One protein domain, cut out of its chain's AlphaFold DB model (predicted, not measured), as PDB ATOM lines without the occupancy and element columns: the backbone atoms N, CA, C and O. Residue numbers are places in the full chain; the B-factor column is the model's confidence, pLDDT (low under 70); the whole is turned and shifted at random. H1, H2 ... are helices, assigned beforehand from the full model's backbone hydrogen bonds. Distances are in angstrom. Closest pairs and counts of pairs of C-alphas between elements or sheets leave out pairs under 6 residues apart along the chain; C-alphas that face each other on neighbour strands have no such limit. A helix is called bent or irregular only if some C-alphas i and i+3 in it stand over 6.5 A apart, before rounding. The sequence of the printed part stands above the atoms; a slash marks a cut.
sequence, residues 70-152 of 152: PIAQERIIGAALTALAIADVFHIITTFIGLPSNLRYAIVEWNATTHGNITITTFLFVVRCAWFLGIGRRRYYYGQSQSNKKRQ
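This is residues 70 to 152 of the 152 residues of an uncharacterized protein of Dendrothele bispora (strain CBS 962.96) (UniProt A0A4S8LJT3). This is a long, slender helical hairpin: the long helix H1 and the shorter helix H2 run side by side at a slant, in opposite ways. The loop of residues 99 to 111 joins them at one end of the rod, and the tail of residues 134 to 152 continues from H2 at the other end, where H1 begins. The printed part has 83 residues with two named helices, H1 then H2, and no named strand; the class is all helix. The whole is only just loose, close to extended, with a radius of gyration of the C-alphas of 17.3 A, and spans 58 by 20 by 17 A.

H1, the longest helix, covers residues 70 to 98 and measures 41.1 A from C-alpha 70 at (57.706, -33.477, 36.140) to C-alpha 98 at (24.853, -8.910, 38.186). H2 covers residues 112 to 133, measures 29.9 A, and ends at C-alpha 133, at (55.169, -16.895, 35.002). H2 is neither bent nor irregular, but only just: C-alphas 117 and 120 are 6.4 A apart.

H1 and H2 touch, with 24 pairs of C-alphas within 8 A. Their closest C-alphas, those of Ile 92 and Ile 118, are 5.0 A apart. The two form a helical hairpin, running opposite ways at a shallow tilt of 34 degrees, only just short of steep. Their centres are 10.1 A apart. In H1 every O i to N i+4 pair is within hydrogen-bond range; in H2 16 of 18 are.

The two C-alphas farthest apart, those of Asn 102 and Arg 151, are 58.1 A apart, while those of Pro 70 and Gln 152, the chain's last residue, are 11.2 A apart. The printed part has no cut. The link from H1 to H2 is long, with 13 residues. The mean pLDDT of the printed part is 88.8; residues 146 to 152 are under 70.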
ATOM      1  N   PRO A  70      58.052 -34.851  35.798       88.81
ATOM      2  CA  PRO A  70      57.706 -33.477  36.140       88.81
ATOM      3  C   PRO A  70      57.152 -32.684  34.946       88.81
ATOM      4  O   PRO A  70      56.444 -31.694  35.148       88.81
ATOM      5  N   ILE A  71      57.432 -33.102  33.705       90.88
ATOM      6  CA  ILE A  71      56.946 -32.435  32.493       90.88
ATOM      7  C   ILE A  71      55.459 -32.742  32.292       90.88
ATOM      8  O   ILE A  71      54.662 -31.819  32.089       90.88
ATOM      9  N   ALA A  72      55.070 -34.020  32.363       91.38
ATOM     10  CA  ALA A  72      53.667 -34.421  32.275       91.38
ATOM     11  C   ALA A  72      52.853 -33.863  33.448       91.38
ATOM     12  O   ALA A  72      51.760 -33.325  33.240       91.38
ATOM     13  N   GLN A  73      53.417 -33.909  34.659       92.44
ATOM     14  CA  GLN A  73      52.799 -33.334  35.848       92.44
ATOM     15  C   GLN A  73      52.520 -31.836  35.663       92.44
ATOM     16  O   GLN A  73      51.394 -31.382  35.882       92.44
ATOM     17  N   GLU A  74      53.512 -31.058  35.216       92.81
ATOM     18  CA  GLU A  74      53.330 -29.623  34.992       92.81
ATOM     19  C   GLU A  74      52.317 -29.337  33.876       92.81
ATOM     20  O   GLU A  74      51.508 -28.421  34.024       92.81
ATOM     21  N   ARG A  75      52.295 -30.121  32.787       92.88
ATOM     22  CA  ARG A  75      51.288 -29.976  31.718       92.88
ATOM     23  C   ARG A  75      49.867 -30.123  32.242       92.88
ATOM     24  O   ARG A  75      49.038 -29.262  31.954       92.88
ATOM     25  N   ILE A  76      49.592 -31.192  32.990       93.19
ATOM     26  CA  ILE A  76      48.241 -31.495  33.480       93.19
ATOM     27  C   ILE A  76      47.809 -30.469  34.528       93.19
ATOM     28  O   ILE A  76      46.704 -29.934  34.439       93.19
ATOM     29  N   ILE A  77      48.690 -30.128  35.477       93.38
ATOM     30  CA  ILE A  77      48.403 -29.082  36.470       93.38
ATOM     31  C   ILE A  77      48.174 -27.741  35.771       93.38
ATOM     32  O   ILE A  77      47.213 -27.047  36.086       93.38
ATOM     33  N   GLY A  78      49.002 -27.388  34.788       92.56
ATOM     34  CA  GLY A  78      48.831 -26.155  34.028       92.56
ATOM     35  C   GLY A  78      47.515 -26.114  33.257       92.56
ATOM     36  O   GLY A  78      46.841 -25.095  33.293       92.56
ATOM     37  N   ALA A  79      47.089 -27.219  32.637       94.19
ATOM     38  CA  ALA A  79      45.786 -27.291  31.975       94.19
ATOM     39  C   ALA A  79      44.628 -27.057  32.965       94.19
ATOM     40  O   ALA A  79      43.713 -26.285  32.674       94.19
ATOM     41  N   ALA A  80      44.700 -27.654  34.158       93.44
ATOM     42  CA  ALA A  80      43.716 -27.423  35.211       93.44
ATOM     43  C   ALA A  80      43.727 -25.965  35.703       93.44
ATOM     44  O   ALA A  80      42.670 -25.352  35.846       93.44
ATOM     45  N   LEU A  81      44.906 -25.375  35.916       94.25
ATOM     46  CA  LEU A  81      45.038 -23.974  36.324       94.25
ATOM     47  C   LEU A  81      44.542 -23.003  35.249       94.25
ATOM     48  O   LEU A  81      43.969 -21.979  35.606       94.25
ATOM     49  N   THR A  82      44.691 -23.330  33.962       95.44
ATOM     50  CA  THR A  82      44.119 -22.545  32.859       95.44
ATOM     51  C   THR A  82      42.597 -22.556  32.927       95.44
ATOM     52  O   THR A  82      41.979 -21.496  32.877       95.44
ATOM     53  N   ALA A  83      41.984 -23.732  33.094       95.06
ATOM     54  CA  ALA A  83      40.532 -23.839  33.230       95.06
ATOM     55  C   ALA A  83      40.017 -23.038  34.439       95.06
ATOM     56  O   ALA A  83      39.027 -22.316  34.328       95.06
ATOM     57  N   LEU A  84      40.726 -23.100  35.572       93.69
ATOM     58  CA  LEU A  84      40.388 -22.313  36.758       93.69
ATOM     59  C   LEU A  84      40.557 -20.806  36.532       93.69
ATOM     60  O   LEU A  84      39.696 -20.048  36.954       93.69
ATOM     61  N   ALA A  85      41.615 -20.377  35.838       94.94
ATOM     62  CA  ALA A  85      41.840 -18.966  35.522       94.94
ATOM     63  C   ALA A  85      40.720 -18.386  34.643       94.94
ATOM     64  O   ALA A  85      40.253 -17.275  34.882       94.94
ATOM     65  N   ILE A  86      40.248 -19.156  33.656       95.94
ATOM     66  CA  ILE A  86      39.090 -18.778  32.833       95.94
ATOM     67  C   ILE A  86      37.832 -18.670  33.705       95.94
ATOM     68  O   ILE A  86      37.079 -17.701  33.587       95.94
ATOM     69  N   ALA A  87      37.617 -19.639  34.599       94.00
ATOM     70  CA  ALA A  87      36.482 -19.626  35.512       94.00
ATOM     71  C   ALA A  87      36.503 -18.410  36.453       94.00
ATOM     72  O   ALA A  87      35.446 -17.819  36.663       94.00
ATOM     73  N   ASP A  88      37.671 -17.991  36.962       95.38
ATOM     74  CA  ASP A  88      37.785 -16.790  37.802       95.38
ATOM     75  C   ASP A  88      37.298 -15.544  37.056       95.38
ATOM     76  O   ASP A  88      36.469 -14.800  37.575       95.38
ATOM     77  N   VAL A  89      37.778 -15.333  35.824       96.56
ATOM     78  CA  VAL A  89      37.402 -14.174  34.997       96.56
ATOM     79  C   VAL A  89      35.899 -14.166  34.749       96.56
ATOM     80  O   VAL A  89      35.251 -13.131  34.907       96.56
ATOM     81  N   PHE A  90      35.329 -15.326  34.416       95.06
ATOM     82  CA  PHE A  90      33.888 -15.448  34.239       95.06
ATOM     83  C   PHE A  90      33.130 -15.103  35.530       95.06
ATOM     84  O   PHE A  90      32.161 -14.347  35.483       95.06
ATOM     85  N   HIS A  91      33.590 -15.590  36.686       91.69
ATOM     86  CA  HIS A  91      32.978 -15.300  37.986       91.69
ATOM     87  C   HIS A  91      33.008 -13.808  38.330       91.69
ATOM     88  O   HIS A  91      31.990 -13.246  38.736       91.69
ATOM     89  N   ILE A  92      34.152 -13.155  38.114       95.62
ATOM     90  CA  ILE A  92      34.335 -11.723  38.366       95.62
ATOM     91  C   ILE A  92      33.389 -10.910  37.475       95.62
ATOM     92  O   ILE A  92      32.634 -10.081  37.981       95.62
ATOM     93  N   ILE A  93      33.382 -11.174  36.163       96.00
ATOM     94  CA  ILE A  93      32.563 -10.433  35.192       96.00
ATOM     95  C   ILE A  93      31.073 -10.612  35.485       96.00
ATOM     96  O   ILE A  93      30.335  -9.631  35.574       96.00
ATOM     97  N   THR A  94      30.622 -11.858  35.648       94.00
ATOM     98  CA  THR A  94      29.200 -12.155  35.885       94.00
ATOM     99  C   THR A  94      28.703 -11.571  37.198       94.00
ATOM    100  O   THR A  94      27.623 -10.982  37.220       94.00
ATOM    101  N   THR A  95      29.503 -11.640  38.264       93.50
ATOM    102  CA  THR A  95      29.149 -11.015  39.545       93.50
ATOM    103  C   THR A  95      29.095  -9.497  39.412       93.50
ATOM    104  O   THR A  95      28.130  -8.878  39.849       93.50
ATOM    105  N   PHE A  96      30.083  -8.881  38.760       93.75
ATOM    106  CA  PHE A  96      30.131  -7.429  38.605       93.75
ATOM    107  C   PHE A  96      28.956  -6.880  37.779       93.75
ATOM    108  O   PHE A  96      28.364  -5.863  38.141       93.75
ATOM    109  N   ILE A  97      28.577  -7.563  36.693       94.44
ATOM    110  CA  ILE A  97      27.414  -7.184  35.874       94.44
ATOM    111  C   ILE A  97      26.103  -7.443  36.631       94.44
ATOM    112  O   ILE A  97      25.183  -6.628  36.533       94.44
ATOM    113  N   GLY A  98      26.027  -8.538  37.394       91.81
ATOM    114  CA  GLY A  98      24.853  -8.910  38.186       91.81
ATOM    115  C   GLY A  98      24.596  -8.009  39.397       91.81
ATOM    116  O   GLY A  98      23.456  -7.918  39.848       91.81
ATOM    117  N   LEU A  99      25.618  -7.312  39.909       92.94
ATOM    118  CA  LEU A  99      25.448  -6.366  41.009       92.94
ATOM    119  C   LEU A  99      24.636  -5.124  40.581       92.94
ATOM    120  O   LEU A  99      24.879  -4.570  39.497       92.94
ATOM    121  N   PRO A 100      23.739  -4.624  41.455       91.75
ATOM    122  CA  PRO A 100      23.077  -3.332  41.285       91.75
ATOM    123  C   PRO A 100      24.086  -2.196  41.091       91.75
ATOM    124  O   PRO A 100      25.145  -2.185  41.719       91.75
ATOM    125  N   SER A 101      23.767  -1.218  40.238       89.44
ATOM    126  CA  SER A 101      24.695  -0.142  39.848       89.44
ATOM    127  C   SER A 101      25.244   0.658  41.033       89.44
ATOM    128  O   SER A 101      26.413   1.036  41.010       89.44
ATOM    129  N   ASN A 102      24.439   0.859  42.079       90.19
ATOM    130  CA  ASN A 102      24.840   1.536  43.312       90.19
ATOM    131  C   ASN A 102      25.856   0.732  44.143       90.19
ATOM    132  O   ASN A 102      26.664   1.328  44.843       90.19
ATOM    133  N   LEU A 103      25.858  -0.601  44.035       90.31
ATOM    134  CA  LEU A 103      26.748  -1.481  44.800       90.31
ATOM    135  C   LEU A 103      28.020  -1.877  44.042       90.31
ATOM    136  O   LEU A 103      28.984  -2.313  44.666       90.31
ATOM    137  N   ARG A 104      28.074  -1.712  42.714       90.81
ATOM    138  CA  ARG A 104      29.227  -2.137  41.888       90.81
ATOM    139  C   ARG A 104      30.564  -1.540  42.319       90.81
ATOM    140  O   ARG A 104      31.588  -2.188  42.151       90.81
ATOM    141  N   TYR A 105      30.554  -0.324  42.858       91.31
ATOM    142  CA  TYR A 105      31.766   0.382  43.288       91.31
ATOM    143  C   TYR A 105      31.812   0.638  44.800       91.31
ATOM    144  O   TYR A 105      32.822   1.119  45.310       91.31
ATOM    145  N   ALA A 106      30.758   0.272  45.533       92.19
ATOM    146  CA  ALA A 106      30.691   0.384  46.985       92.19
ATOM    147  C   ALA A 106      31.366  -0.832  47.646       92.19
ATOM    148  O   ALA A 106      30.717  -1.647  48.292       92.19
ATOM    149  N   ILE A 107      32.685  -0.971  47.462       90.31
ATOM    150  CA  ILE A 107      33.465  -2.151  47.892       90.31
ATOM    151  C   ILE A 107      33.298  -2.442  49.391       90.31
ATOM    152  O   ILE A 107      33.296  -3.596  49.798       90.31
ATOM    153  N   VAL A 108      33.140  -1.400  50.211       91.31
ATOM    154  CA  VAL A 108      32.957  -1.520  51.668       91.31
ATOM    155  C   VAL A 108      31.584  -2.103  52.034       91.31
ATOM    156  O   VAL A 108      31.434  -2.696  53.095       91.31
ATOM    157  N   GLU A 109      30.589  -1.965  51.157       90.94
ATOM    158  CA  GLU A 109      29.227  -2.476  51.360       90.94
ATOM    159  C   GLU A 109      29.059  -3.919  50.864       90.94
ATOM    160  O   GLU A 109      27.986  -4.514  50.986       90.94
ATOM    161  N   TRP A 110      30.106  -4.507  50.285       92.50
ATOM    162  CA  TRP A 110      30.060  -5.882  49.817       92.50
ATOM    163  C   TRP A 110      29.981  -6.856  50.987       92.50
ATOM    164  O   TRP A 110      30.694  -6.761  51.985       92.50
ATOM    165  N   ASN A 111      29.119  -7.858  50.840       91.88
ATOM    166  CA  ASN A 111      29.052  -8.955  51.792       91.88
ATOM    167  C   ASN A 111      30.160  -9.993  51.511       91.88
ATOM    168  O   ASN A 111      30.904  -9.917  50.527       91.88
ATOM    169  N   ALA A 112      30.247 -11.011  52.368       89.12
ATOM    170  CA  ALA A 112      31.246 -12.070  52.238       89.12
ATOM    171  C   ALA A 112      31.167 -12.829  50.898       89.12
ATOM    172  O   ALA A 112      32.203 -13.209  50.355       89.12
ATOM    173  N   THR A 113      29.969 -13.036  50.348       90.50
ATOM    174  CA  THR A 113      29.774 -13.736  49.069       90.50
ATOM    175  C   THR A 113      30.286 -12.896  47.902       90.50
ATOM    176  O   THR A 113      31.015 -13.408  47.056       90.50
ATOM    177  N   THR A 114      29.990 -11.595  47.875       92.81
ATOM    178  CA  THR A 114      30.499 -10.676  46.850       92.81
ATOM    179  C   THR A 114      32.021 -10.535  46.927       92.81
ATOM    180  O   THR A 114      32.697 -10.641  45.904       92.81
ATOM    181  N   HIS A 115      32.585 -10.392  48.131       93.00
ATOM    182  CA  HIS A 115      34.040 -10.419  48.315       93.00
ATOM    183  C   HIS A 115      34.657 -11.755  47.892       93.00
ATOM    184  O   HIS A 115      35.720 -11.770  47.273       93.00
ATOM    185  N   GLY A 116      33.993 -12.878  48.170       90.25
ATOM    186  CA  GLY A 116      34.404 -14.190  47.680       90.25
ATOM    187  C   GLY A 116      34.458 -14.241  46.154       90.25
ATOM    188  O   GLY A 116      35.462 -14.661  45.585       90.25
ATOM    189  N   ASN A 117      33.413 -13.747  45.496       92.38
ATOM    190  CA  ASN A 117      33.244 -13.845  44.049       92.38
ATOM    191  C   ASN A 117      34.069 -12.843  43.238       92.38
ATOM    192  O   ASN A 117      34.329 -13.117  42.066       92.38
ATOM    193  N   ILE A 118      34.460 -11.705  43.820       94.19
ATOM    194  CA  ILE A 118      35.265 -10.675  43.145       94.19
ATOM    195  C   ILE A 118      36.661 -10.583  43.757       94.19
ATOM    196  O   ILE A 118      37.653 -10.786  43.064       94.19
ATOM    197  N   THR A 119      36.777 -10.262  45.046       94.12
ATOM    198  CA  THR A 119      38.079  -9.991  45.676       94.12
ATOM    199  C   THR A 119      38.943 -11.249  45.753       94.12
ATOM    200  O   THR A 119      40.092 -11.236  45.307       94.12
ATOM    201  N   ILE A 120      38.401 -12.351  46.285       93.88
ATOM    202  CA  ILE A 120      39.155 -13.602  46.448       93.88
ATOM    203  C   ILE A 120      39.461 -14.227  45.085       93.88
ATOM    204  O   ILE A 120      40.598 -14.620  44.845       93.88
ATOM    205  N   THR A 121      38.495 -14.294  44.170       94.38
ATOM    206  CA  THR A 121      38.722 -14.809  42.805       94.38
ATOM    207  C   THR A 121      39.750 -13.984  42.035       94.38
ATOM    208  O   THR A 121      40.614 -14.574  41.394       94.38
ATOM    209  N   THR A 122      39.739 -12.650  42.146       96.31
ATOM    210  CA  THR A 122      40.769 -11.787  41.535       96.31
ATOM    211  C   THR A 122      42.146 -12.106  42.104       96.31
ATOM    212  O   THR A 122      43.104 -12.279  41.351       96.31
ATOM    213  N   PHE A 123      42.254 -12.247  43.427       96.69
ATOM    214  CA  PHE A 123      43.503 -12.657  44.061       96.69
ATOM    215  C   PHE A 123      43.973 -14.028  43.555       96.69
ATOM    216  O   PHE A 123      45.129 -14.181  43.158       96.69
ATOM    217  N   LEU A 124      43.081 -15.021  43.511       94.88
ATOM    218  CA  LEU A 124      43.425 -16.355  43.032       94.88
ATOM    219  C   LEU A 124      43.821 -16.341  41.544       94.88
ATOM    220  O   LEU A 124      44.780 -17.014  41.171       94.88
ATOM    221  N   PHE A 125      43.157 -15.542  40.706       96.62
ATOM    222  CA  PHE A 125      43.533 -15.334  39.306       96.62
ATOM    223  C   PHE A 125      44.963 -14.789  39.185       96.62
ATOM    224  O   PHE A 125      45.776 -15.349  38.449       96.62
ATOM    225  N   VAL A 126      45.318 -13.769  39.975       97.06
ATOM    226  CA  VAL A 126      46.686 -13.220  40.016       97.06
ATOM    227  C   VAL A 126      47.701 -14.286  40.438       97.06
ATOM    228  O   VAL A 126      48.750 -14.421  39.805       97.06
ATOM    229  N   VAL A 127      47.386 -15.095  41.454       95.88
ATOM    230  CA  VAL A 127      48.244 -16.214  41.879       95.88
ATOM    231  C   VAL A 127      48.417 -17.244  40.754       95.88
ATOM    232  O   VAL A 127      49.522 -17.749  40.543       95.88
ATOM    233  N   ARG A 128      47.367 -17.533  39.977       94.75
ATOM    234  CA  ARG A 128      47.453 -18.424  38.808       94.75
ATOM    235  C   ARG A 128      48.328 -17.828  37.707       94.75
ATOM    236  O   ARG A 128      49.182 -18.534  37.175       94.75
ATOM    237  N   CYS A 129      48.206 -16.534  37.414       95.56
ATOM    238  CA  CYS A 129      49.111 -15.842  36.492       95.56
ATOM    239  C   CYS A 129      50.572 -15.928  36.963       95.56
ATOM    240  O   CYS A 129      51.450 -16.290  36.180       95.56
ATOM    241  N   ALA A 130      50.832 -15.690  38.253       95.25
ATOM    242  CA  ALA A 130      52.159 -15.840  38.850       95.25
ATOM    243  C   ALA A 130      52.710 -17.271  38.698       95.25
ATOM    244  O   ALA A 130      53.892 -17.456  38.391       95.25
ATOM    245  N   TRP A 131      51.850 -18.287  38.829       94.62
ATOM    246  CA  TRP A 131      52.223 -19.682  38.596       94.62
ATOM    247  C   TRP A 131      52.661 -19.932  37.146       94.62
ATOM    248  O   TRP A 131      53.675 -20.599  36.930       94.62
ATOM    249  N   PHE A 132      51.964 -19.385  36.145       93.38
ATOM    250  CA  PHE A 132      52.369 -19.514  34.735       93.38
ATOM    251  C   PHE A 132      53.672 -18.770  34.425       93.38
ATOM    252  O   PHE A 132      54.499 -19.264  33.657       93.38
ATOM    253  N   LEU A 133      53.906 -17.633  35.085       92.62
ATOM    254  CA  LEU A 133      55.169 -16.895  35.002       92.62
ATOM    255  C   LEU A 133      56.340 -17.636  35.673       92.62
ATOM    256  O   LEU A 133      57.498 -17.344  35.382       92.62
ATOM    257  N   GLY A 134      56.062 -18.643  36.506       91.00
ATOM    258  CA  GLY A 134      57.076 -19.441  37.195       91.00
ATOM    259  C   GLY A 134      57.611 -18.798  38.472       91.00
ATOM    260  O   GLY A 134      58.691 -19.166  38.926       91.00
ATOM    261  N   ILE A 135      56.881 -17.847  39.060       93.25
ATOM    262  CA  ILE A 135      57.290 -17.192  40.307       93.25
ATOM    263  C   ILE A 135      57.320 -18.239  41.432       93.25
ATOM    264  O   ILE A 135      56.343 -18.951  41.653       93.25
ATOM    265  N   GLY A 136      58.461 -18.363  42.119       85.88
ATOM    266  CA  GLY A 136      58.628 -19.282  43.251       85.88
ATOM    267  C   GLY A 136      58.690 -20.775  42.898       85.88
ATOM    268  O   GLY A 136      58.599 -21.605  43.801       85.88
ATOM    269  N   ARG A 137      58.849 -21.154  41.619       88.69
ATOM    270  CA  ARG A 137      58.943 -22.569  41.208       88.69
ATOM    271  C   ARG A 137      59.914 -22.810  40.056       88.69
ATOM    272  O   ARG A 137      60.163 -21.938  39.230       88.69
ATOM    273  N   ARG A 138      60.401 -24.049  39.943       86.31
ATOM    274  CA  ARG A 138      61.090 -24.518  38.729       86.31
ATOM    275  C   ARG A 138      60.062 -24.821  37.637       86.31
ATOM    276  O   ARG A 138      58.971 -25.317  37.922       86.31
ATOM    277  N   ARG A 139      60.414 -24.494  36.393       86.56
ATOM    278  CA  ARG A 139      59.606 -24.757  35.196       86.56
ATOM    279  C   ARG A 139      60.265 -25.867  34.388       86.56
ATOM    280  O   ARG A 139      61.436 -25.740  34.045       86.56
ATOM    281  N   TYR A 140      59.508 -26.895  34.057       85.69
ATOM    282  CA  TYR A 140      59.899 -28.044  33.246       85.69
ATOM    283  C   TYR A 140      59.220 -28.018  31.868       85.69
ATOM    284  O   TYR A 140      59.817 -28.452  30.887       85.69
ATOM    285  N   TYR A 141      58.014 -27.447  31.757       86.62
ATOM    286  CA  TYR A 141      57.275 -27.364  30.491       86.62
ATOM    287  C   TYR A 141      56.973 -25.935  30.019       86.62
ATOM    288  O   TYR A 141      57.312 -25.577  28.884       86.62
ATOM    289  N   TYR A 142      56.316 -25.117  30.849       85.81
ATOM    290  CA  TYR A 142      55.897 -23.768  30.448       85.81
ATOM    291  C   TYR A 142      57.099 -22.820  30.382       85.81
ATOM    292  O   TYR A 142      57.956 -22.828  31.262       85.81
ATOM    293  N   GLY A 143      57.177 -21.998  29.332       81.75
ATOM    294  CA  GLY A 143      58.267 -21.030  29.145       81.75
ATOM    295  C   GLY A 143      59.644 -21.635  28.836       81.75
ATOM    296  O   GLY A 143      60.622 -20.894  28.799       81.75
ATOM    297  N   GLN A 144      59.744 -22.953  28.614       83.06
ATOM    298  CA  GLN A 144      60.992 -23.622  28.232       83.06
ATOM    299  C   GLN A 144      61.176 -23.654  26.708       83.06
ATOM    300  O   GLN A 144      60.239 -23.961  25.963       83.06
ATOM    301  N   SER A 145      62.398 -23.372  26.243       72.31
ATOM    302  CA  SER A 145      62.759 -23.436  24.819       72.31
ATOM    303  C   SER A 145      62.665 -24.870  24.283       72.31
ATOM    304  O   SER A 145      63.086 -25.822  24.942       72.31
ATOM    305  N   GLN A 146      62.152 -25.029  23.057       63.25
ATOM    306  CA  GLN A 146      61.963 -26.328  22.390       63.25
ATOM    307  C   GLN A 146      63.273 -27.130  22.244       63.25
ATOM    308  O   GLN A 146      63.236 -28.355  22.171       63.25
ATOM    309  N   SER A 147      64.431 -26.459  22.258       57.25
ATOM    310  CA  SER A 147      65.752 -27.105  22.225       57.25
ATOM    311  C   SER A 147      66.029 -27.971  23.466       57.25
ATOM    312  O   SER A 147      66.621 -29.040  23.338       57.25
ATOM    313  N   ASN A 148      65.529 -27.578  24.644       54.44
ATOM    314  CA  ASN A 148      65.695 -28.352  25.881       54.44
ATOM    315  C   ASN A 148      64.726 -29.538  25.989       54.44
ATOM    316  O   ASN A 148      65.024 -30.492  26.698       54.44
ATOM    317  N   LYS A 149      63.605 -29.528  25.255       51.69
ATOM    318  CA  LYS A 149      62.617 -30.623  25.268       51.69
ATOM    319  C   LYS A 149      63.082 -31.892  24.545       51.69
ATOM    320  O   LYS A 149      62.445 -32.921  24.695       51.69
ATOM    321  N   LYS A 150      64.154 -31.817  23.746       47.97
ATOM    322  CA  LYS A 150      64.744 -32.964  23.025       47.97
ATOM    323  C   LYS A 150      65.960 -33.584  23.731       47.97
ATOM    324  O   LYS A 150      66.506 -34.555  23.221       47.97
ATOM    325  N   ARG A 151      66.434 -32.993  24.835       49.72
ATOM    326  CA  ARG A 151      67.674 -33.389  25.533       49.72
ATOM    327  C   ARG A 151      67.443 -34.090  26.881       49.72
ATOM    328  O   ARG A 151      68.424 -34.427  27.536       49.72
ATOM    329  N   GLN A 152      66.190 -34.283  27.284       45.88
ATOM    330  CA  GLN A 152      65.763 -35.021  28.478       45.88
ATOM    331  C   GLN A 152      64.831 -36.146  28.049       45.88
ATOM    332  O   GLN A 152      64.863 -37.192  28.723       45.88
TER     333      GLN A 152